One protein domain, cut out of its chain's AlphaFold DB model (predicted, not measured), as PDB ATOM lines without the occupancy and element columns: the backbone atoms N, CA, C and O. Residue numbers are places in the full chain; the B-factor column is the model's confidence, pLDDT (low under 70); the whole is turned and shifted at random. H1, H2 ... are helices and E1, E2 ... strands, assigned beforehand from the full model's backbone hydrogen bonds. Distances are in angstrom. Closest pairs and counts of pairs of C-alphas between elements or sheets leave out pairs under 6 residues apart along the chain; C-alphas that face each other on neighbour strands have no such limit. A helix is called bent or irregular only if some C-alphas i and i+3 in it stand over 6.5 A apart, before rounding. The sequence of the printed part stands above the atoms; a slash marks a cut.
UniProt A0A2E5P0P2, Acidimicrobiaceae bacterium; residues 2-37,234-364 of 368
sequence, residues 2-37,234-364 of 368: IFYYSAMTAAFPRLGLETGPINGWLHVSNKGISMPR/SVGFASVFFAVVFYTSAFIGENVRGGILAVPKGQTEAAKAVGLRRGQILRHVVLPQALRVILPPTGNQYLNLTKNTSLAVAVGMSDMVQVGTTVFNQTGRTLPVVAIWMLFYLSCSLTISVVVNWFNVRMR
ATOM      1  N   ILE A   2      79.371 107.481 131.166       82.50
ATOM      2  CA  ILE A   2      78.179 108.149 130.586       82.50
ATOM      3  C   ILE A   2      76.855 107.480 131.010       82.50
ATOM      4  O   ILE A   2      75.973 108.151 131.538       82.50
ATOM      5  N   PHE A   3      76.748 106.152 130.883       84.00
ATOM      6  CA  PHE A   3      75.560 105.407 131.330       84.00
ATOM      7  C   PHE A   3      75.285 105.519 132.833       84.00
ATOM      8  O   PHE A   3      74.128 105.556 133.234       84.00
ATOM      9  N   TYR A   4      76.333 105.611 133.656       85.38
ATOM     10  CA  TYR A   4      76.187 105.784 135.100       85.38
ATOM     11  C   TYR A   4      75.529 107.129 135.429       85.38
ATOM     12  O   TYR A   4      74.565 107.162 136.186       85.38
ATOM     13  N   TYR A   5      75.980 108.225 134.806       82.75
ATOM     14  CA  TYR A   5      75.366 109.539 135.021       82.75
ATOM     15  C   TYR A   5      73.946 109.620 134.455       82.75
ATOM     16  O   TYR A   5      73.085 110.207 135.102       82.75
ATOM     17  N   SER A   6      73.672 108.960 133.327       84.19
ATOM     18  CA  SER A   6      72.309 108.855 132.790       84.19
ATOM     19  C   SER A   6      71.373 108.113 133.748       84.19
ATOM     20  O   SER A   6      70.313 108.630 134.107       84.19
ATOM     21  N   ALA A   7      71.800 106.957 134.266       83.69
ATOM     22  CA  ALA A   7      71.043 106.201 135.261       83.69
ATOM     23  C   ALA A   7      70.832 106.998 136.560       83.69
ATOM     24  O   ALA A   7      69.728 107.019 137.099       83.69
ATOM     25  N   MET A   8      71.858 107.717 137.025       84.44
ATOM     26  CA  MET A   8      71.757 108.597 138.191       84.44
ATOM     27  C   MET A   8      70.729 109.711 137.967       84.44
ATOM     28  O   MET A   8      69.903 109.964 138.838       84.44
ATOM     29  N   THR A   9      70.724 110.347 136.790       78.44
ATOM     30  CA  THR A   9      69.725 111.376 136.474       78.44
ATOM     31  C   THR A   9      68.311 110.818 136.332       78.44
ATOM     32  O   THR A   9      67.352 111.492 136.696       78.44
ATOM     33  N   ALA A  10      68.166 109.578 135.860       78.69
ATOM     34  CA  ALA A  10      66.876 108.899 135.775       78.69
ATOM     35  C   ALA A  10      66.295 108.550 137.158       78.69
ATOM     36  O   ALA A  10      65.077 108.446 137.290       78.69
ATOM     37  N   ALA A  11      67.146 108.408 138.182       82.56
ATOM     38  CA  ALA A  11      66.732 108.177 139.565       82.56
ATOM     39  C   ALA A  11      66.195 109.440 140.266       82.56
ATOM     40  O   ALA A  11      65.648 109.340 141.365       82.56
ATOM     41  N   PHE A  12      66.335 110.627 139.662       83.88
ATOM     42  CA  PHE A  12      65.786 111.851 140.241       83.88
ATOM     43  C   PHE A  12      64.251 111.885 140.195       83.88
ATOM     44  O   PHE A  12      63.632 111.264 139.325       83.88
ATOM     45  N   PRO A  13      63.613 112.660 141.095       83.44
ATOM     46  CA  PRO A  13      62.174 112.875 141.067       83.44
ATOM     47  C   PRO A  13      61.680 113.381 139.706       83.44
ATOM     48  O   PRO A  13      62.392 114.070 138.965       83.44
ATOM     49  N   ARG A  14      60.426 113.056 139.379       83.06
ATOM     50  CA  ARG A  14      59.754 113.601 138.192       83.06
ATOM     51  C   ARG A  14      59.612 115.110 138.328       83.06
ATOM     52  O   ARG A  14      59.290 115.584 139.410       83.06
ATOM     53  N   LEU A  15      59.794 115.838 137.228       80.50
ATOM     54  CA  LEU A  15      59.572 117.284 137.209       80.50
ATOM     55  C   LEU A  15      58.125 117.611 137.626       80.50
ATOM     56  O   LEU A  15      57.184 117.040 137.077       80.50
ATOM     57  N   GLY A  16      57.967 118.529 138.573       75.94
ATOM     58  CA  GLY A  16      56.708 119.092 139.060       75.94
ATOM     59  C   GLY A  16      56.829 120.608 139.265       75.94
ATOM     60  O   GLY A  16      57.903 121.177 139.111       75.94
ATOM     61  N   LEU A  17      55.736 121.291 139.604       68.69
ATOM     62  CA  LEU A  17      55.746 122.757 139.757       68.69
ATOM     63  C   LEU A  17      56.542 123.237 140.990       68.69
ATOM     64  O   LEU A  17      56.997 124.375 141.015       68.69
ATOM     65  N   GLU A  18      56.779 122.350 141.959       66.62
ATOM     66  CA  GLU A  18      57.555 122.619 143.181       66.62
ATOM     67  C   GLU A  18      58.881 121.836 143.248       66.62
ATOM     68  O   GLU A  18      59.525 121.771 144.291       66.62
ATOM     69  N   THR A  19      59.317 121.185 142.162       64.88
ATOM     70  CA  THR A  19      60.545 120.370 142.224       64.88
ATOM     71  C   THR A  19      61.804 121.208 142.172       64.88
ATOM     72  O   THR A  19      62.071 121.815 141.145       64.88
ATOM     73  N   GLY A  20      62.667 121.118 143.180       65.50
ATOM     74  CA  GLY A  20      64.059 121.554 143.095       65.50
ATOM     75  C   GLY A  20      64.721 121.605 144.473       65.50
ATOM     76  O   GLY A  20      64.034 121.864 145.455       65.50
ATOM     77  N   PRO A  21      66.040 121.372 144.586       63.72
ATOM     78  CA  PRO A  21      66.757 121.563 145.851       63.72
ATOM     79  C   PRO A  21      66.698 123.015 146.349       63.72
ATOM     80  O   PRO A  21      66.811 123.251 147.549       63.72
ATOM     81  N   ILE A  22      66.527 123.986 145.437       74.50
ATOM     82  CA  ILE A  22      66.350 125.405 145.756       74.50
ATOM     83  C   ILE A  22      65.226 125.961 144.877       74.50
ATOM     84  O   ILE A  22      65.425 126.200 143.680       74.50
ATOM     85  N   ASN A  23      64.051 126.171 145.471       70.75
ATOM     86  CA  ASN A  23      62.852 126.621 144.763       70.75
ATOM     87  C   ASN A  23      63.107 127.898 143.946       70.75
ATOM     88  O   ASN A  23      63.524 128.929 144.473       70.75
ATOM     89  N   GLY A  24      62.863 127.805 142.635       71.88
ATOM     90  CA  GLY A  24      63.001 128.905 141.676       71.88
ATOM     91  C   GLY A  24      64.437 129.274 141.290       71.88
ATOM     92  O   GLY A  24      64.623 130.218 140.527       71.88
ATOM     93  N   TRP A  25      65.449 128.565 141.799       80.75
ATOM     94  CA  TRP A  25      66.857 128.808 141.462       80.75
ATOM     95  C   TRP A  25      67.522 127.588 140.842       80.75
ATOM     96  O   TRP A  25      68.206 127.727 139.838       80.75
ATOM     97  N   LEU A  26      67.320 126.398 141.400       86.19
ATOM     98  CA  LEU A  26      67.905 125.168 140.881       86.19
ATOM     99  C   LEU A  26      66.845 124.075 140.867       86.19
ATOM    100  O   LEU A  26      66.364 123.654 141.918       86.19
ATOM    101  N   HIS A  27      66.535 123.583 139.673       86.62
ATOM    102  CA  HIS A  27      65.637 122.457 139.468       86.62
ATOM    103  C   HIS A  27      66.438 121.255 138.976       86.62
ATOM    104  O   HIS A  27      67.172 121.336 137.990       86.62
ATOM    105  N   VAL A  28      66.297 120.133 139.673       87.56
ATOM    106  CA  VAL A  28      66.912 118.856 139.307       87.56
ATOM    107  C   VAL A  28      65.794 117.834 139.225       87.56
ATOM    108  O   VAL A  28      65.032 117.669 140.176       87.56
ATOM    109  N   SER A  29      65.670 117.177 138.079       87.88
ATOM    110  CA  SER A  29      64.632 116.177 137.843       87.88
ATOM    111  C   SER A  29      65.113 115.107 136.873       87.88
ATOM    112  O   SER A  29      66.167 115.235 136.244       87.88
ATOM    113  N   ASN A  30      64.281 114.092 136.662       86.12
ATOM    114  CA  ASN A  30      64.477 113.103 135.604       86.12
ATOM    115  C   ASN A  30      64.420 113.676 134.169       86.12
ATOM    116  O   ASN A  30      64.594 112.927 133.210       86.12
ATOM    117  N   LYS A  31      64.169 114.983 134.000       85.38
ATOM    118  CA  LYS A  31      64.266 115.704 132.720       85.38
ATOM    119  C   LYS A  31      65.571 116.489 132.561       85.38
ATOM    120  O   LYS A  31      65.798 117.076 131.505       85.38
ATOM    121  N   GLY A  32      66.443 116.467 133.567       87.19
ATOM    122  CA  GLY A  32      67.742 117.132 133.558       87.19
ATOM    123  C   GLY A  32      67.856 118.204 134.639       87.19
ATOM    124  O   GLY A  32      67.151 118.162 135.650       87.19
ATOM    125  N   ILE A  33      68.738 119.176 134.421       89.25
ATOM    126  CA  ILE A  33      69.075 120.224 135.394       89.25
ATOM    127  C   ILE A  33      68.747 121.584 134.785       89.25
ATOM    128  O   ILE A  33      69.151 121.858 133.661       89.25
ATOM    129  N   SER A  34      68.041 122.441 135.516       89.50
ATOM    130  CA  SER A  34      67.797 123.827 135.118       89.50
ATOM    131  C   SER A  34      68.276 124.778 136.207       89.50
ATOM    132  O   SER A  34      67.937 124.604 137.377       89.50
ATOM    133  N   MET A  35      69.083 125.764 135.825       90.38
ATOM    134  CA  MET A  35      69.677 126.752 136.728       90.38
ATOM    135  C   MET A  35      69.520 128.172 136.165       90.38
ATOM    136  O   MET A  35      69.166 128.317 134.993       90.38
ATOM    137  N   PRO A  36      69.756 129.240 136.944       90.25
ATOM    138  CA  PRO A  36      69.527 130.594 136.476       90.25
ATOM    139  C   PRO A  36      70.518 130.929 135.369       90.25
ATOM    140  O   PRO A  36      71.713 130.638 135.466       90.25
ATOM    141  N   ARG A  37      70.021 131.563 134.311       90.62
ATOM    142  CA  ARG A  37      70.862 132.002 133.201       90.62
ATOM    143  C   ARG A  37      71.268 133.444 133.429       90.62
ATOM    144  O   ARG A  37      70.443 134.349 133.288       90.62
ATOM    145  N   SER A 234      69.726 119.108 129.336       88.88
ATOM    146  CA  SER A 234      69.010 117.846 129.144       88.88
ATOM    147  C   SER A 234      69.740 116.695 129.841       88.88
ATOM    148  O   SER A 234      70.943 116.770 130.100       88.88
ATOM    149  N   VAL A 235      69.028 115.599 130.112       88.69
ATOM    150  CA  VAL A 235      69.613 114.380 130.698       88.69
ATOM    151  C   VAL A 235      70.843 113.905 129.916       88.69
ATOM    152  O   VAL A 235      71.898 113.669 130.506       88.69
ATOM    153  N   GLY A 236      70.726 113.821 128.586       89.56
ATOM    154  CA  GLY A 236      71.826 113.412 127.712       89.56
ATOM    155  C   GLY A 236      73.028 114.352 127.820       89.56
ATOM    156  O   GLY A 236      74.147 113.891 128.039       89.56
ATOM    157  N   PHE A 237      72.792 115.668 127.769       90.12
ATOM    158  CA  PHE A 237      73.856 116.667 127.894       90.12
ATOM    159  C   PHE A 237      74.557 116.607 129.251       90.12
ATOM    160  O   PHE A 237      75.782 116.522 129.301       90.12
ATOM    161  N   ALA A 238      73.797 116.602 130.350       90.12
ATOM    162  CA  ALA A 238      74.355 116.522 131.695       90.12
ATOM    163  C   ALA A 238      75.180 115.239 131.879       90.12
ATOM    164  O   ALA A 238      76.285 115.283 132.416       90.12
ATOM    165  N   SER A 239      74.683 114.106 131.373       90.69
ATOM    166  CA  SER A 239      75.370 112.814 131.468       90.69
ATOM    167  C   SER A 239      76.725 112.824 130.774       90.69
ATOM    168  O   SER A 239      77.718 112.401 131.365       90.69
ATOM    169  N   VAL A 240      76.784 113.321 129.535       92.06
ATOM    170  CA  VAL A 240      78.041 113.429 128.784       92.06
ATOM    171  C   VAL A 240      78.964 114.447 129.441       92.06
ATOM    172  O   VAL A 240      80.138 114.148 129.645       92.06
ATOM    173  N   PHE A 241      78.435 115.611 129.827       91.25
ATOM    174  CA  PHE A 241      79.197 116.676 130.470       91.25
ATOM    175  C   PHE A 241      79.913 116.170 131.724       91.25
ATOM    176  O   PHE A 241      81.141 116.208 131.782       91.25
ATOM    177  N   PHE A 242      79.182 115.617 132.696       91.50
ATOM    178  CA  PHE A 242      79.791 115.115 133.928       91.50
ATOM    179  C   PHE A 242      80.712 113.923 133.672       91.50
ATOM    180  O   PHE A 242      81.822 113.894 134.201       91.50
ATOM    181  N   ALA A 243      80.313 112.974 132.819       91.94
ATOM    182  CA  ALA A 243      81.151 111.821 132.505       91.94
ATOM    183  C   ALA A 243      82.505 112.229 131.919       91.94
ATOM    184  O   ALA A 243      83.537 111.731 132.366       91.94
ATOM    185  N   VAL A 244      82.508 113.125 130.931       92.81
ATOM    186  CA  VAL A 244      83.728 113.570 130.250       92.81
ATOM    187  C   VAL A 244      84.561 114.471 131.160       92.81
ATOM    188  O   VAL A 244      85.783 114.318 131.184       92.81
ATOM    189  N   VAL A 245      83.935 115.362 131.939       93.81
ATOM    190  CA  VAL A 245      84.636 116.242 132.889       93.81
ATOM    191  C   VAL A 245      85.347 115.427 133.961       93.81
ATOM    192  O   VAL A 245      86.556 115.582 134.128       93.81
ATOM    193  N   PHE A 246      84.645 114.527 134.653       93.50
ATOM    194  CA  PHE A 246      85.258 113.745 135.725       93.50
ATOM    195  C   PHE A 246      86.324 112.792 135.191       93.50
ATOM    196  O   PHE A 246      87.430 112.767 135.732       93.50
ATOM    197  N   TYR A 247      86.052 112.110 134.074       92.00
ATOM    198  CA  TYR A 247      87.044 111.278 133.397       92.00
ATOM    199  C   TYR A 247      88.309 112.079 133.067       92.00
ATOM    200  O   TYR A 247      89.402 111.713 133.484       92.00
ATOM    201  N   THR A 248      88.166 113.213 132.378       94.50
ATOM    202  CA  THR A 248      89.310 114.026 131.938       94.50
ATOM    203  C   THR A 248      90.053 114.647 133.117       94.50
ATOM    204  O   THR A 248      91.281 114.689 133.104       94.50
ATOM    205  N   SER A 249      89.342 115.094 134.155       94.94
ATOM    206  CA  SER A 249      89.952 115.716 135.334       94.94
ATOM    207  C   SER A 249      90.926 114.790 136.062       94.94
ATOM    208  O   SER A 249      91.964 115.261 136.521       94.94
ATOM    209  N   ALA A 250      90.649 113.480 136.101       94.75
ATOM    210  CA  ALA A 250      91.538 112.502 136.716       94.75
ATOM    211  C   ALA A 250      92.876 112.410 135.959       94.75
ATOM    212  O   ALA A 250      93.940 112.496 136.570       94.75
ATOM    213  N   PHE A 251      92.829 112.333 134.624       94.38
ATOM    214  CA  PHE A 251      94.034 112.310 133.783       94.38
ATOM    215  C   PHE A 251      94.817 113.620 133.846       94.38
ATOM    216  O   PHE A 251      96.041 113.604 133.937       94.38
ATOM    217  N   ILE A 252      94.130 114.766 133.834       95.62
ATOM    218  CA  ILE A 252      94.795 116.065 133.986       95.62
ATOM    219  C   ILE A 252      95.448 116.179 135.368       95.62
ATOM    220  O   ILE A 252      96.580 116.650 135.462       95.62
ATOM    221  N   GLY A 253      94.783 115.707 136.426       96.38
ATOM    222  CA  GLY A 253      95.351 115.651 137.773       96.38
ATOM    223  C   GLY A 253      96.638 114.826 137.829       96.38
ATOM    224  O   GLY A 253      97.633 115.276 138.398       96.38
ATOM    225  N   GLU A 254      96.655 113.667 137.172       96.12
ATOM    226  CA  GLU A 254      97.834 112.803 137.098       96.12
ATOM    227  C   GLU A 254      98.964 113.417 136.261       96.12
ATOM    228  O   GLU A 254     100.118 113.400 136.687       96.12
ATOM    229  N   ASN A 255      98.644 114.059 135.134       95.06
ATOM    230  CA  ASN A 255      99.623 114.804 134.339       95.06
ATOM    231  C   ASN A 255     100.276 115.924 135.164       95.06
ATOM    232  O   ASN A 255     101.496 116.080 135.137       95.06
ATOM    233  N   VAL A 256      99.482 116.688 135.925       96.12
ATOM    234  CA  VAL A 256      99.985 117.756 136.803       96.12
ATOM    235  C   VAL A 256     100.864 117.183 137.914       96.12
ATOM    236  O   VAL A 256     101.955 117.701 138.160       96.12
ATOM    237  N   ARG A 257     100.431 116.095 138.563       96.12
ATOM    238  CA  ARG A 257     101.207 115.408 139.606       96.12
ATOM    239  C   ARG A 257     102.540 114.894 139.058       96.12
ATOM    240  O   ARG A 257     103.584 115.178 139.645       96.12
ATOM    241  N   GLY A 258     102.507 114.188 137.929       95.56
ATOM    242  CA  GLY A 258     103.687 113.665 137.243       95.56
ATOM    243  C   GLY A 258     104.648 114.774 136.820       95.56
ATOM    244  O   GLY A 258     105.849 114.668 137.051       95.56
ATOM    245  N   GLY A 259     104.124 115.890 136.308       94.31
ATOM    246  CA  GLY A 259     104.932 117.046 135.930       94.31
ATOM    247  C   GLY A 259     105.617 117.749 137.103       94.31
ATOM    248  O   GLY A 259     106.757 118.184 136.967       94.31
ATOM    249  N   ILE A 260     104.966 117.837 138.269       94.69
ATOM    250  CA  ILE A 260     105.592 118.380 139.487       94.69
ATOM    251  C   ILE A 260     106.685 117.436 140.004       94.69
ATOM    252  O   ILE A 260     107.750 117.902 140.403       94.69
ATOM    253  N   LEU A 261     106.442 116.121 139.985       94.62
ATOM    254  CA  LEU A 261     107.413 115.115 140.431       94.62
ATOM    255  C   LEU A 261     108.623 114.975 139.499       94.62
ATOM    256  O   LEU A 261     109.684 114.562 139.959       94.62
ATOM    257  N   ALA A 262     108.481 115.340 138.223       93.75
ATOM    258  CA  ALA A 262     109.575 115.349 137.256       93.75
ATOM    259  C   ALA A 262     110.637 116.427 137.545       93.75
ATOM    260  O   ALA A 262     111.754 116.339 137.039       93.75
ATOM    261  N   VAL A 263     110.320 117.448 138.354       93.69
ATOM    262  CA  VAL A 263     111.282 118.496 138.717       93.69
ATOM    263  C   VAL A 263     112.299 117.943 139.730       93.69
ATOM    264  O   VAL A 263     111.893 117.465 140.793       93.69
ATOM    265  N   PRO A 264     113.620 118.043 139.471       94.69
ATOM    266  CA  PRO A 264     114.639 117.528 140.381       94.69
ATOM    267  C   PRO A 264     114.529 118.119 141.790       94.69
ATOM    268  O   PRO A 264     114.439 119.338 141.967       94.69
ATOM    269  N   LYS A 265     114.620 117.265 142.818       92.94
ATOM    270  CA  LYS A 265     114.543 117.687 144.231       92.94
ATOM    271  C   LYS A 265     115.594 118.742 144.592       92.94
ATOM    272  O   LYS A 265     115.271 119.674 145.326       92.94
ATOM    273  N   GLY A 266     116.782 118.673 143.983       94.31
ATOM    274  CA  GLY A 266     117.858 119.652 144.167       94.31
ATOM    275  C   GLY A 266     117.443 121.096 143.858       94.31
ATOM    276  O   GLY A 266     117.875 122.010 144.547       94.31
ATOM    277  N   GLN A 267     116.524 121.323 142.909       93.56
ATOM    278  CA  GLN A 267     115.977 122.663 142.636       93.56
ATOM    279  C   GLN A 267     115.175 123.199 143.826       93.56
ATOM    280  O   GLN A 267     115.256 124.373 144.181       93.56
ATOM    281  N   THR A 268     114.408 122.324 144.477       94.00
ATOM    282  CA  THR A 268     113.628 122.672 145.670       94.00
ATOM    283  C   THR A 268     114.538 122.880 146.880       94.00
ATOM    284  O   THR A 268     114.298 123.791 147.669       94.00
ATOM    285  N   GLU A 269     115.579 122.062 147.038       95.19
ATOM    286  CA  GLU A 269     116.557 122.167 148.129       95.19
ATOM    287  C   GLU A 269     117.430 123.419 148.000       95.19
ATOM    288  O   GLU A 269     117.552 124.171 148.965       95.19
ATOM    289  N   ALA A 270     117.931 123.725 146.801       95.25
ATOM    290  CA  ALA A 270     118.673 124.951 146.522       95.25
ATOM    291  C   ALA A 270     117.814 126.200 146.770       95.25
ATOM    292  O   ALA A 270     118.246 127.142 147.432       95.25
ATOM    293  N   ALA A 271     116.558 126.191 146.315       94.12
ATOM    294  CA  ALA A 271     115.628 127.289 146.559       94.12
ATOM    295  C   ALA A 271     115.360 127.505 148.062       94.12
ATOM    296  O   ALA A 271     115.283 128.647 148.517       94.12
ATOM    297  N   LYS A 272     115.266 126.419 148.844       94.94
ATOM    298  CA  LYS A 272     115.181 126.490 150.314       94.94
ATOM    299  C   LYS A 272     116.464 127.042 150.939       94.94
ATOM    300  O   LYS A 272     116.361 127.845 151.859       94.94
ATOM    301  N   ALA A 273     117.641 126.652 150.445       95.75
ATOM    302  CA  ALA A 273     118.933 127.110 150.962       95.75
ATOM    303  C   ALA A 273     119.133 128.629 150.797       95.75
ATOM    304  O   ALA A 273     119.732 129.265 151.658       95.75
ATOM    305  N   VAL A 274     118.558 129.226 149.748       94.19
ATOM    306  CA  VAL A 274     118.558 130.686 149.511       94.19
ATOM    307  C   VAL A 274     117.418 131.399 150.275       94.19
ATOM    308  O   VAL A 274     117.172 132.590 150.099       94.19
ATOM    309  N   GLY A 275     116.696 130.693 151.151       93.69
ATOM    310  CA  GLY A 275     115.682 131.278 152.033       93.69
ATOM    311  C   GLY A 275     114.312 131.523 151.388       93.69
ATOM    312  O   GLY A 275     113.491 132.249 151.953       93.69
ATOM    313  N   LEU A 276     114.015 130.929 150.223       93.25
ATOM    314  CA  LEU A 276     112.696 131.071 149.597       93.25
ATOM    315  C   LEU A 276     111.614 130.316 150.385       93.25
ATOM    316  O   LEU A 276     111.760 129.150 150.752       93.25
ATOM    317  N   ARG A 277     110.458 130.958 150.586       92.62
ATOM    318  CA  ARG A 277     109.277 130.332 151.206       92.62
ATOM    319  C   ARG A 277     108.643 129.317 150.253       92.62
ATOM    320  O   ARG A 277     108.670 129.499 149.038       92.62
ATOM    321  N   ARG A 278     107.945 128.303 150.782       90.81
ATOM    322  CA  ARG A 278     107.289 127.233 149.991       90.81
ATOM    323  C   ARG A 278     106.463 127.746 148.799       90.81
ATOM    324  O   ARG A 278     106.567 127.198 147.707       90.81
ATOM    325  N   GLY A 279     105.684 128.815 148.984       91.31
ATOM    326  CA  GLY A 279     104.911 129.426 147.894       91.31
ATOM    327  C   GLY A 279     105.777 130.100 146.820       91.31
ATOM    328  O   GLY A 279     105.454 130.028 145.637       91.31
ATOM    329  N   GLN A 280     106.904 130.709 147.206       89.25
ATOM    330  CA  GLN A 280     107.865 131.293 146.263       89.25
ATOM    331  C   GLN A 280     108.581 130.203 145.466       89.25
ATOM    332  O   GLN A 280     108.714 130.357 144.256       89.25
ATOM    333  N   ILE A 281     108.971 129.106 146.123       93.81
ATOM    334  CA  ILE A 281     109.580 127.938 145.474       93.81
ATOM    335  C   ILE A 281     108.621 127.355 144.435       93.81
ATOM    336  O   ILE A 281     108.998 127.164 143.280       93.81
ATOM    337  N   LEU A 282     107.359 127.128 144.818       93.06
ATOM    338  CA  LEU A 282     106.354 126.600 143.902       93.06
ATOM    339  C   LEU A 282     106.170 127.518 142.690       93.06
ATOM    340  O   LEU A 282     106.223 127.051 141.562       93.06
ATOM    341  N   ARG A 283     105.998 128.825 142.912       91.62
ATOM    342  CA  ARG A 283     105.693 129.790 141.849       91.62
ATOM    343  C   ARG A 283     106.870 130.087 140.915       91.62
ATOM    344  O   ARG A 283     106.641 130.248 139.722       91.62
ATOM    345  N   HIS A 284     108.088 130.213 141.442       90.38
ATOM    346  CA  HIS A 284     109.240 130.703 140.671       90.38
ATOM    347  C   HIS A 284     110.187 129.594 140.209       90.38
ATOM    348  O   HIS A 284     110.913 129.804 139.246       90.38
ATOM    349  N   VAL A 285     110.179 128.429 140.863       93.31
ATOM    350  CA  VAL A 285     111.120 127.340 140.562       93.31
ATOM    351  C   VAL A 285     110.383 126.136 139.992       93.31
ATOM    352  O   VAL A 285     110.629 125.757 138.850       93.31
ATOM    353  N   VAL A 286     109.453 125.557 140.756       94.94
ATOM    354  CA  VAL A 286     108.834 124.267 140.410       94.94
ATOM    355  C   VAL A 286     107.811 124.410 139.284       94.94
ATOM    356  O   VAL A 286     107.917 123.716 138.279       94.94
ATOM    357  N   LEU A 287     106.835 125.315 139.410       93.56
ATOM    358  CA  LEU A 287     105.728 125.439 138.456       93.56
ATOM    359  C   LEU A 287     106.193 125.791 137.028       93.56
ATOM    360  O   LEU A 287     105.727 125.135 136.100       93.56
ATOM    361  N   PRO A 288     107.129 126.736 136.801       91.50
ATOM    362  CA  PRO A 288     107.605 127.039 135.449       91.50
ATOM    363  C   PRO A 288     108.297 125.855 134.757       91.50
ATOM    364  O   PRO A 288     108.191 125.718 133.539       91.50
ATOM    365  N   GLN A 289     108.988 125.002 135.521       92.75
ATOM    366  CA  GLN A 289     109.642 123.792 135.010       92.75
ATOM    367  C   GLN A 289     108.618 122.678 134.767       92.75
ATOM    368  O   GLN A 289     108.556 122.129 133.669       92.75
ATOM    369  N   ALA A 290     107.752 122.418 135.750       93.56
ATOM    370  CA  ALA A 290     106.694 121.417 135.666       93.56
ATOM    371  C   ALA A 290     105.753 121.673 134.479       93.56
ATOM    372  O   ALA A 290     105.417 120.745 133.753       93.56
ATOM    373  N   LEU A 291     105.375 122.931 134.214       91.56
ATOM    374  CA  LEU A 291     104.487 123.286 133.098       91.56
ATOM    375  C   LEU A 291     105.012 122.819 131.732       91.56
ATOM    376  O   LEU A 291     104.218 122.403 130.890       91.56
ATOM    377  N   ARG A 292     106.333 122.838 131.513       89.50
ATOM    378  CA  ARG A 292     106.944 122.369 130.255       89.50
ATOM    379  C   ARG A 292     106.805 120.858 130.075       89.50
ATOM    380  O   ARG A 292     106.677 120.395 128.950       89.50
ATOM    381  N   VAL A 293     106.777 120.113 131.179       90.69
ATOM    382  CA  VAL A 293     106.576 118.657 131.196       90.69
ATOM    383  C   VAL A 293     105.087 118.297 131.092       90.69
ATOM    384  O   VAL A 293     104.734 117.318 130.442       90.69
ATOM    385  N   ILE A 294     104.197 119.104 131.683       93.50
ATOM    386  CA  ILE A 294     102.737 118.871 131.711       93.50
ATOM    387  C   ILE A 294     102.083 119.108 130.342       93.50
ATOM    388  O   ILE A 294     101.121 118.423 129.988       93.50
ATOM    389  N   LEU A 295     102.561 120.095 129.578       90.00
ATOM    390  CA  LEU A 295     101.908 120.539 128.343       90.00
ATOM    391  C   LEU A 295     101.795 119.442 127.263       90.00
ATOM    392  O   LEU A 295     100.672 119.223 126.792       90.00
ATOM    393  N   PRO A 296     102.866 118.707 126.895       88.50
ATOM    394  CA  PRO A 296     102.778 117.679 125.858       88.50
ATOM    395  C   PRO A 296     101.727 116.578 126.120       88.50
ATOM    396  O   PRO A 296     100.871 116.378 125.252       88.50
ATOM    397  N   PRO A 297     101.699 115.893 127.287       91.00
ATOM    398  CA  PRO A 297     100.684 114.868 127.556       91.00
ATOM    399  C   PRO A 297      99.272 115.458 127.688       91.00
ATOM    400  O   PRO A 297      98.287 114.809 127.334       91.00
ATOM    401  N   THR A 298      99.154 116.714 128.128       92.12
ATOM    402  CA  THR A 298      97.866 117.417 128.195       92.12
ATOM    403  C   THR A 298      97.291 117.683 126.803       92.12
ATOM    404  O   THR A 298      96.089 117.524 126.595       92.12
ATOM    405  N   GLY A 299      98.136 118.002 125.819       89.94
ATOM    406  CA  GLY A 299      97.721 118.129 124.421       89.94
ATOM    407  C   GLY A 299      97.080 116.853 123.867       89.94
ATOM    408  O   GLY A 299      96.024 116.914 123.238       89.94
ATOM    409  N   ASN A 300      97.653 115.686 124.179       88.94
ATOM    410  CA  ASN A 300      97.053 114.400 123.817       88.94
ATOM    411  C   ASN A 300      95.693 114.183 124.504       88.94
ATOM    412  O   ASN A 300      94.751 113.678 123.893       88.94
ATOM    413  N   GLN A 301      95.547 114.630 125.755       93.56
ATOM    414  CA  GLN A 301      94.279 114.526 126.471       93.56
ATOM    415  C   GLN A 301      93.160 115.360 125.821       93.56
ATOM    416  O   GLN A 301      92.016 114.909 125.791       93.56
ATOM    417  N   TYR A 302      93.464 116.526 125.241       91.62
ATOM    418  CA  TYR A 302      92.484 117.315 124.478       91.62
ATOM    419  C   TYR A 302      92.027 116.621 123.185       91.62
ATOM    420  O   TYR A 302      90.841 116.665 122.839       91.62
ATOM    421  N   LEU A 303      92.943 115.938 122.490       91.19
ATOM    422  CA  LEU A 303      92.599 115.119 121.322       91.19
ATOM    423  C   LEU A 303      91.662 113.970 121.713       91.19
ATOM    424  O   LEU A 303      90.661 113.729 121.036       91.19
ATOM    425  N   ASN A 304      91.947 113.304 122.834       92.06
ATOM    426  CA  ASN A 304      91.092 112.245 123.368       92.06
ATOM    427  C   ASN A 304      89.729 112.775 123.812       92.06
ATOM    428  O   ASN A 304      88.716 112.152 123.516       92.06
ATOM    429  N   LEU A 305      89.679 113.940 124.463       92.44
ATOM    430  CA  LEU A 305      88.425 114.568 124.883       92.44
ATOM    431  C   LEU A 305      87.492 114.792 123.688       92.44
ATOM    432  O   LEU A 305      86.330 114.403 123.749       92.44
ATOM    433  N   THR A 306      88.017 115.336 122.588       91.00
ATOM    434  CA  THR A 306      87.245 115.604 121.360       91.00
ATOM    435  C   THR A 306      86.686 114.329 120.728       91.00
ATOM    436  O   THR A 306      85.590 114.324 120.178       91.00
ATOM    437  N   LYS A 307      87.424 113.218 120.807       89.25
ATOM    438  CA  LYS A 307      86.940 111.918 120.326       89.25
ATOM    439  C   LYS A 307      85.916 111.320 121.288       89.25
ATOM    440  O   LYS A 307      84.895 110.806 120.848       89.25
ATOM    441  N   ASN A 308      86.141 111.426 122.594       89.81
ATOM    442  CA  ASN A 308      85.273 110.843 123.616       89.81
ATOM    443  C   ASN A 308      83.889 111.503 123.681       89.81
ATOM    444  O   ASN A 308      82.936 110.844 124.091       89.81
ATOM    445  N   THR A 309      83.739 112.758 123.240       90.00
ATOM    446  CA  THR A 309      82.416 113.395 123.132       90.00
ATOM    447  C   THR A 309      81.509 112.713 122.109       90.00
ATOM    448  O   THR A 309      80.298 112.788 122.267       90.00
ATOM    449  N   SER A 310      82.062 111.987 121.126       88.00
ATOM    450  CA  SER A 310      81.277 111.233 120.129       88.00
ATOM    451  C   SER A 310      80.449 110.088 120.728       88.00
ATOM    452  O   SER A 310      79.477 109.635 120.130       88.00
ATOM    453  N   LEU A 311      80.788 109.636 121.943       87.50
ATOM    454  CA  LEU A 311      80.012 108.637 122.686       87.50
ATOM    455  C   LEU A 311      78.686 109.202 123.231       87.50
ATOM    456  O   LEU A 311      77.925 108.468 123.864       87.50
ATOM    457  N   ALA A 312      78.382 110.481 122.984       88.94
ATOM    458  CA  ALA A 312      77.121 111.123 123.347       88.94
ATOM    459  C   ALA A 312      75.891 110.444 122.719       88.94
ATOM    460  O   ALA A 312      74.828 110.400 123.347       88.94
ATOM    461  N   VAL A 313      76.056 109.834 121.540       87.69
ATOM    462  CA  VAL A 313      75.025 109.018 120.876       87.69
ATOM    463  C   VAL A 313      74.456 107.925 121.789       87.69
ATOM    464  O   VAL A 313      73.262 107.640 121.751       87.69
ATOM    465  N   ALA A 314      75.272 107.369 122.692       85.31
ATOM    466  CA  ALA A 314      74.871 106.297 123.603       85.31
ATOM    467  C   ALA A 314      73.786 106.710 124.618       85.31
ATOM    468  O   ALA A 314      73.104 105.855 125.176       85.31
ATOM    469  N   VAL A 315      73.622 108.012 124.862       87.12
ATOM    470  CA  VAL A 315      72.585 108.589 125.738       87.12
ATOM    471  C   VAL A 315      71.556 109.413 124.962       87.12
ATOM    472  O   VAL A 315      70.816 110.196 125.554       87.12
ATOM    473  N   GLY A 316      71.495 109.244 123.637       82.81
ATOM    474  CA  GLY A 316      70.516 109.915 122.779       82.81
ATOM    475  C   GLY A 316      70.691 111.433 122.707       82.81
ATOM    476  O   GLY A 316      69.753 112.142 122.346       82.81
ATOM    477  N   MET A 317      71.869 111.953 123.068       87.94
ATOM    478  CA  MET A 317      72.186 113.367 122.898       87.94
ATOM    479  C   MET A 317      72.514 113.643 121.429       87.94
ATOM    480  O   MET A 317      73.322 112.942 120.824       87.94
ATOM    481  N   SER A 318      71.917 114.695 120.871       88.00
ATOM    482  CA  SER A 318      72.206 115.146 119.511       88.00
ATOM    483  C   SER A 318      73.586 115.797 119.421       88.00
ATOM    484  O   SER A 318      73.749 116.975 119.730       88.00
ATOM    485  N   ASP A 319      74.577 115.023 118.991       89.38
ATOM    486  CA  ASP A 319      75.910 115.477 118.606       89.38
ATOM    487  C   ASP A 319      76.157 115.242 117.099       89.38
ATOM    488  O   ASP A 319      75.238 114.907 116.345       89.38
ATOM    489  N   MET A 320      77.401 115.409 116.635       91.69
ATOM    490  CA  MET A 320      77.757 115.186 115.226       91.69
ATOM    491  C   MET A 320      77.433 113.756 114.754       91.69
ATOM    492  O   MET A 320      76.996 113.553 113.616       91.69
ATOM    493  N   VAL A 321      77.620 112.757 115.624       92.25
ATOM    494  CA  VAL A 321      77.334 111.352 115.305       92.25
ATOM    495  C   VAL A 321      75.829 111.114 115.249       92.25
ATOM    496  O   VAL A 321      75.337 110.484 114.316       92.25
ATOM    497  N   GLN A 322      75.053 111.669 116.174       91.69
ATOM    498  CA  GLN A 322      73.600 111.527 116.140       91.69
ATOM    499  C   GLN A 322      72.973 112.220 114.916       91.69
ATOM    500  O   GLN A 322      72.062 111.669 114.289       91.69
ATOM    501  N   VAL A 323      73.476 113.397 114.526       91.88
ATOM    502  CA  VAL A 323      73.023 114.093 113.308       91.88
ATOM    503  C   VAL A 323      73.328 113.254 112.069       91.88
ATOM    504  O   VAL A 323      72.432 113.010 111.261       91.88
ATOM    505  N   GLY A 324      74.550 112.733 111.943       91.38
ATOM    506  CA  GLY A 324      74.891 111.858 110.819       91.38
ATOM    507  C   GLY A 324      74.074 110.565 110.805       91.38
ATOM    508  O   GLY A 324      73.640 110.141 109.744       91.38
ATOM    509  N   THR A 325      73.777 109.987 111.972       91.06
ATOM    510  CA  THR A 325      72.957 108.771 112.095       91.06
ATOM    511  C   THR A 325      71.535 109.037 111.606       91.06
ATOM    512  O   THR A 325      70.952 108.222 110.897       91.06
ATOM    513  N   THR A 326      71.001 110.221 111.911       92.44
ATOM    514  CA  THR A 326      69.696 110.673 111.414       92.44
ATOM    515  C   THR A 326      69.699 110.798 109.889       92.44
ATOM    516  O   THR A 326      68.815 110.254 109.231       92.44
ATOM    517  N   VAL A 327      70.718 111.442 109.311       92.94
ATOM    518  CA  VAL A 327      70.861 111.591 107.850       92.94
ATOM    519  C   VAL A 327      71.050 110.237 107.166       92.94
ATOM    520  O   VAL A 327      70.441 109.977 106.129       92.94
ATOM    521  N   PHE A 328      71.860 109.357 107.750       91.94
ATOM    522  CA  PHE A 328      72.064 107.988 107.286       91.94
ATOM    523  C   PHE A 328      70.737 107.220 107.237       91.94
ATOM    524  O   PHE A 328      70.399 106.682 106.187       91.94
ATOM    525  N   ASN A 329      69.950 107.246 108.317       92.62
ATOM    526  CA  ASN A 329      68.657 106.560 108.385       92.62
ATOM    527  C   ASN A 329      67.623 107.137 107.406       92.62
ATOM    528  O   ASN A 329      66.784 106.400 106.900       92.62
ATOM    529  N   GLN A 330      67.675 108.442 107.127       94.19
ATOM    530  CA  GLN A 330      66.753 109.099 106.194       94.19
ATOM    531  C   GLN A 330      67.123 108.886 104.722       94.19
ATOM    532  O   GLN A 330      66.242 108.799 103.873       94.19
ATOM    533  N   THR A 331      68.418 108.840 104.400       93.31
ATOM    534  CA  THR A 331      68.901 108.832 103.005       93.31
ATOM    535  C   THR A 331      69.419 107.476 102.534       93.31
ATOM    536  O   THR A 331      69.616 107.290 101.335       93.31
ATOM    537  N   GLY A 332      69.709 106.549 103.454       92.44
ATOM    538  CA  GLY A 332      70.370 105.270 103.171       92.44
ATOM    539  C   GLY A 332      71.833 105.399 102.722       92.44
ATOM    540  O   GLY A 332      72.443 104.416 102.306       92.44
ATOM    541  N   ARG A 333      72.423 106.604 102.766       91.19
ATOM    542  CA  ARG A 333      73.765 106.881 102.228       91.19
ATOM    543  C   ARG A 333      74.849 106.743 103.298       91.19
ATOM    544  O   ARG A 333      75.283 107.738 103.874       91.19
ATOM    545  N   THR A 334      75.349 105.530 103.525       91.62
ATOM    546  CA  THR A 334      76.391 105.270 104.540       91.62
ATOM    547  C   THR A 334      77.727 105.940 104.219       91.62
ATOM    548  O   THR A 334      78.287 106.635 105.063       91.62
ATOM    549  N   LEU A 335      78.244 105.748 102.998       93.50
ATOM    550  CA  LEU A 335      79.596 106.194 102.637       93.50
ATOM    551  C   LEU A 335      79.781 107.719 102.759       93.50
ATOM    552  O   LEU A 335      80.733 108.132 103.422       93.50
ATOM    553  N   PRO A 336      78.889 108.574 102.211       93.75
ATOM    554  CA  PRO A 336      79.030 110.024 102.353       93.75
ATOM    555  C   PRO A 336      78.949 110.499 103.808       93.75
ATOM    556  O   PRO A 336      79.718 111.370 104.205       93.75
ATOM    557  N   VAL A 337      78.059 109.918 104.620       94.25
ATOM    558  CA  VAL A 337      77.897 110.299 106.035       94.25
ATOM    559  C   VAL A 337      79.154 109.968 106.838       94.25
ATOM    560  O   VAL A 337      79.662 110.822 107.566       94.25
ATOM    561  N   VAL A 338      79.707 108.764 106.665       93.06
ATOM    562  CA  VAL A 338      80.948 108.360 107.345       93.06
ATOM    563  C   VAL A 338      82.131 109.216 106.884       93.06
ATOM    564  O   VAL A 338      82.939 109.629 107.716       93.06
ATOM    565  N   ALA A 339      82.219 109.550 105.593       95.38
ATOM    566  CA  ALA A 339      83.257 110.447 105.083       95.38
ATOM    567  C   ALA A 339      83.189 111.840 105.738       95.38
ATOM    568  O   ALA A 339      84.223 112.382 106.129       95.38
ATOM    569  N   ILE A 340      81.982 112.388 105.927       94.81
ATOM    570  CA  ILE A 340      81.772 113.669 106.617       94.81
ATOM    571  C   ILE A 340      82.190 113.579 108.090       94.81
ATOM    572  O   ILE A 340      82.882 114.474 108.572       94.81
ATOM    573  N   TRP A 341      81.838 112.503 108.805       93.31
ATOM    574  CA  TRP A 341      82.301 112.299 110.184       93.31
ATOM    575  C   TRP A 341      83.820 112.257 110.285       93.31
ATOM    576  O   TRP A 341      84.399 112.952 111.123       93.31
ATOM    577  N   MET A 342      84.467 111.468 109.426       94.12
ATOM    578  CA  MET A 342      85.921 111.345 109.411       94.12
ATOM    579  C   MET A 342      86.578 112.689 109.116       94.12
ATOM    580  O   MET A 342      87.491 113.081 109.839       94.12
ATOM    581  N   LEU A 343      86.084 113.427 108.119       95.81
ATOM    582  CA  LEU A 343      86.593 114.754 107.780       95.81
ATOM    583  C   LEU A 343      86.424 115.737 108.942       95.81
ATOM    584  O   LEU A 343      87.364 116.456 109.278       95.81
ATOM    585  N   PHE A 344      85.258 115.740 109.589       94.56
ATOM    586  CA  PHE A 344      84.984 116.612 110.724       94.56
ATOM    587  C   PHE A 344      85.938 116.332 111.889       94.56
ATOM    588  O   PHE A 344      86.684 117.223 112.299       94.56
ATOM    589  N   TYR A 345      85.992 115.092 112.382       93.19
ATOM    590  CA  TYR A 345      86.850 114.750 113.518       93.19
ATOM    591  C   TYR A 345      88.342 114.868 113.184       93.19
ATOM    592  O   TYR A 345      89.125 115.271 114.047       93.19
ATOM    593  N   LEU A 346      88.745 114.593 111.938       94.62
ATOM    594  CA  LEU A 346      90.108 114.841 111.469       94.62
ATOM    595  C   LEU A 346      90.434 116.337 111.474       94.62
ATOM    596  O   LEU A 346      91.496 116.712 111.965       94.62
ATOM    597  N   SER A 347      89.526 117.192 110.996       96.12
ATOM    598  CA  SER A 347      89.722 118.647 110.988       96.12
ATOM    599  C   SER A 347      89.871 119.206 112.406       96.12
ATOM    600  O   SER A 347      90.795 119.979 112.674       96.12
ATOM    601  N   CYS A 348      89.047 118.742 113.354       94.44
ATOM    602  CA  CYS A 348      89.169 119.098 114.764       94.44
ATOM    603  C   CYS A 348      90.502 118.609 115.342       94.44
ATOM    604  O   CYS A 348      91.224 119.380 115.974       94.44
ATOM    605  N   SER A 349      90.865 117.350 115.081       93.62
ATOM    606  CA  SER A 349      92.119 116.756 115.550       93.62
ATOM    607  C   SER A 349      93.338 117.506 115.014       93.62
ATOM    608  O   SER A 349      94.273 117.766 115.771       93.62
ATOM    609  N   LEU A 350      93.341 117.883 113.734       94.56
ATOM    610  CA  LEU A 350      94.434 118.627 113.115       94.56
ATOM    611  C   LEU A 350      94.529 120.039 113.694       94.56
ATOM    612  O   LEU A 350      95.619 120.472 114.059       94.56
ATOM    613  N   THR A 351      93.393 120.719 113.861       95.12
ATOM    614  CA  THR A 351      93.333 122.057 114.470       95.12
ATOM    615  C   THR A 351      93.922 122.040 115.882       95.12
ATOM    616  O   THR A 351      94.810 122.830 116.196       95.12
ATOM    617  N   ILE A 352      93.500 121.088 116.720       92.38
ATOM    618  CA  ILE A 352      94.036 120.924 118.077       92.38
ATOM    619  C   ILE A 352      95.526 120.577 118.028       92.38
ATOM    620  O   ILE A 352      96.310 121.154 118.779       92.38
ATOM    621  N   SER A 353      95.941 119.682 117.128       91.25
ATOM    622  CA  SER A 353      97.345 119.278 116.994       91.25
ATOM    623  C   SER A 353      98.246 120.447 116.604       91.25
ATOM    624  O   SER A 353      99.327 120.585 117.167       91.25
ATOM    625  N   VAL A 354      97.805 121.324 115.696       93.12
ATOM    626  CA  VAL A 354      98.542 122.541 115.318       93.12
ATOM    627  C   VAL A 354      98.699 123.468 116.519       93.12
ATOM    628  O   VAL A 354      99.811 123.918 116.797       93.12
ATOM    629  N   VAL A 355      97.617 123.708 117.267       90.44
ATOM    630  CA  VAL A 355      97.648 124.547 118.475       90.44
ATOM    631  C   VAL A 355      98.609 123.961 119.512       90.44
ATOM    632  O   VAL A 355      99.501 124.659 119.994       90.44
ATOM    633  N   VAL A 356      98.490 122.668 119.816       87.94
ATOM    634  CA  VAL A 356      99.358 121.968 120.774       87.94
ATOM    635  C   VAL A 356     100.816 121.999 120.323       87.94
ATOM    636  O   VAL A 356     101.699 122.314 121.120       87.94
ATOM    637  N   ASN A 357     101.089 121.719 119.047       87.56
ATOM    638  CA  ASN A 357     102.446 121.715 118.513       87.56
ATOM    639  C   ASN A 357     103.086 123.106 118.582       87.56
ATOM    640  O   ASN A 357     104.247 123.241 118.963       87.56
ATOM    641  N   TRP A 358     102.315 124.154 118.292       87.56
ATOM    642  CA  TRP A 358     102.776 125.532 118.418       87.56
ATOM    643  C   TRP A 358     103.193 125.882 119.854       87.56
ATOM    644  O   TRP A 358     104.248 126.488 120.058       87.56
ATOM    645  N   PHE A 359     102.421 125.451 120.859       84.50
ATOM    646  CA  PHE A 359     102.806 125.610 122.265       84.50
ATOM    647  C   PHE A 359     104.025 124.754 122.636       84.50
ATOM    648  O   PHE A 359     104.929 125.250 123.309       84.50
ATOM    649  N   ASN A 360     104.090 123.505 122.163       83.19
ATOM    650  CA  ASN A 360     105.204 122.595 122.437       83.19
ATOM    651  C   ASN A 360     106.537 123.146 121.914       83.19
ATOM    652  O   ASN A 360     107.523 123.151 122.649       83.19
ATOM    653  N   VAL A 361     106.575 123.665 120.681       83.44
ATOM    654  CA  VAL A 361     107.794 124.244 120.087       83.44
ATOM    655  C   VAL A 361     108.313 125.422 120.912       83.44
ATOM    656  O   VAL A 361     109.517 125.531 121.130       83.44
ATOM    657  N   ARG A 362     107.421 126.272 121.430       81.00
ATOM    658  CA  ARG A 362     107.806 127.431 122.253       81.00
ATOM    659  C   ARG A 362     108.313 127.070 123.645       81.00
ATOM    660  O   ARG A 362     108.981 127.887 124.271       81.00
ATOM    661  N   MET A 363     107.972 125.883 124.137       74.19
ATOM    662  CA  MET A 363     108.214 125.460 125.519       74.19
ATOM    663  C   MET A 363     109.243 124.329 125.637       74.19
ATOM    664  O   MET A 363     109.484 123.853 126.748       74.19
ATOM    665  N   ARG A 364     109.851 123.903 124.518       74.88
ATOM    666  CA  ARG A 364     110.876 122.853 124.480       74.88
ATOM    667  C   ARG A 364     111.990 123.128 125.493       74.88
ATOM    668  O   ARG A 364     112.523 124.235 125.574       74.88
TER     669      ARG A 364
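This is residues 2 to 37 and 234 to 364 of the 368 residues of a protein of Acidimicrobiaceae bacterium (UniProt A0A2E5P0P2). Three long helices, H2, H4 and H6, lie side by side in a flat row with H4 in the middle; H5 folds back into H6 at one end, and H3 sits at the other. H1 and a small hairpin, E1 and E2, pack on the first residues of H2. The printed part has 167 residues, mostly helix, with six named helices and two antiparallel strands in the order H1 E1 E2 H2 H3 H4 H5 H6. It is loose, with a radius of gyration of the C-alphas of 22.4 A, and spans 68 by 48 by 26 A.

H1, residues 2 to 10, touches H2, residues 235 to 261, at a steep tilt of 47 degrees; the closest C-alphas are those of Tyr 5 and Ser 239, 4.8 A. E1, residues 27 to 29, and E2, residues 32 to 35, form a hairpin, with N 27 and O 34 within hydrogen-bond range at 2.9 A. H4, residues 278 to 315, is the hub, touching five helices; it has a kink of 53 degrees near residue 288 and is only just irregular, C-alphas 284 and 287 being 6.7 A apart. H2 and H4 touch at a shallow tilt of 31 degrees, opposite ways, closest at C-alphas of Gly 259 and Ala 290, 4.7 A. H3, residues 265 to 273, forms a helical hairpin with H4, closest at C-alphas of Ala 271 and Ile 281, 6.2 A. H4 forms a bundle, helices packed together, with H5, residues 320 to 331, and H6, residues 334 to 363. Every O i to N i+4 pair is within hydrogen-bond range in H1, H3, H5 and H6, against 22 of 23 in H2 and 20 of 34 in H4.

H1 begins at C-alpha 2 (78.179, 108.149, 130.586). H2, H4 and H6 measure 39.0, 46.3 and 43.1 A; H6 ends at C-alpha 363 (108.214, 125.460, 125.519).

The farthest C-alphas, Ala 273 and Thr 331, are 71.7 A apart. Residues 38 to 233 are cut out, leaving 14.8 A between C-alphas 37 and 234. The link H1 to E1 is long; pLDDT is under 70 at residues 17 to 21.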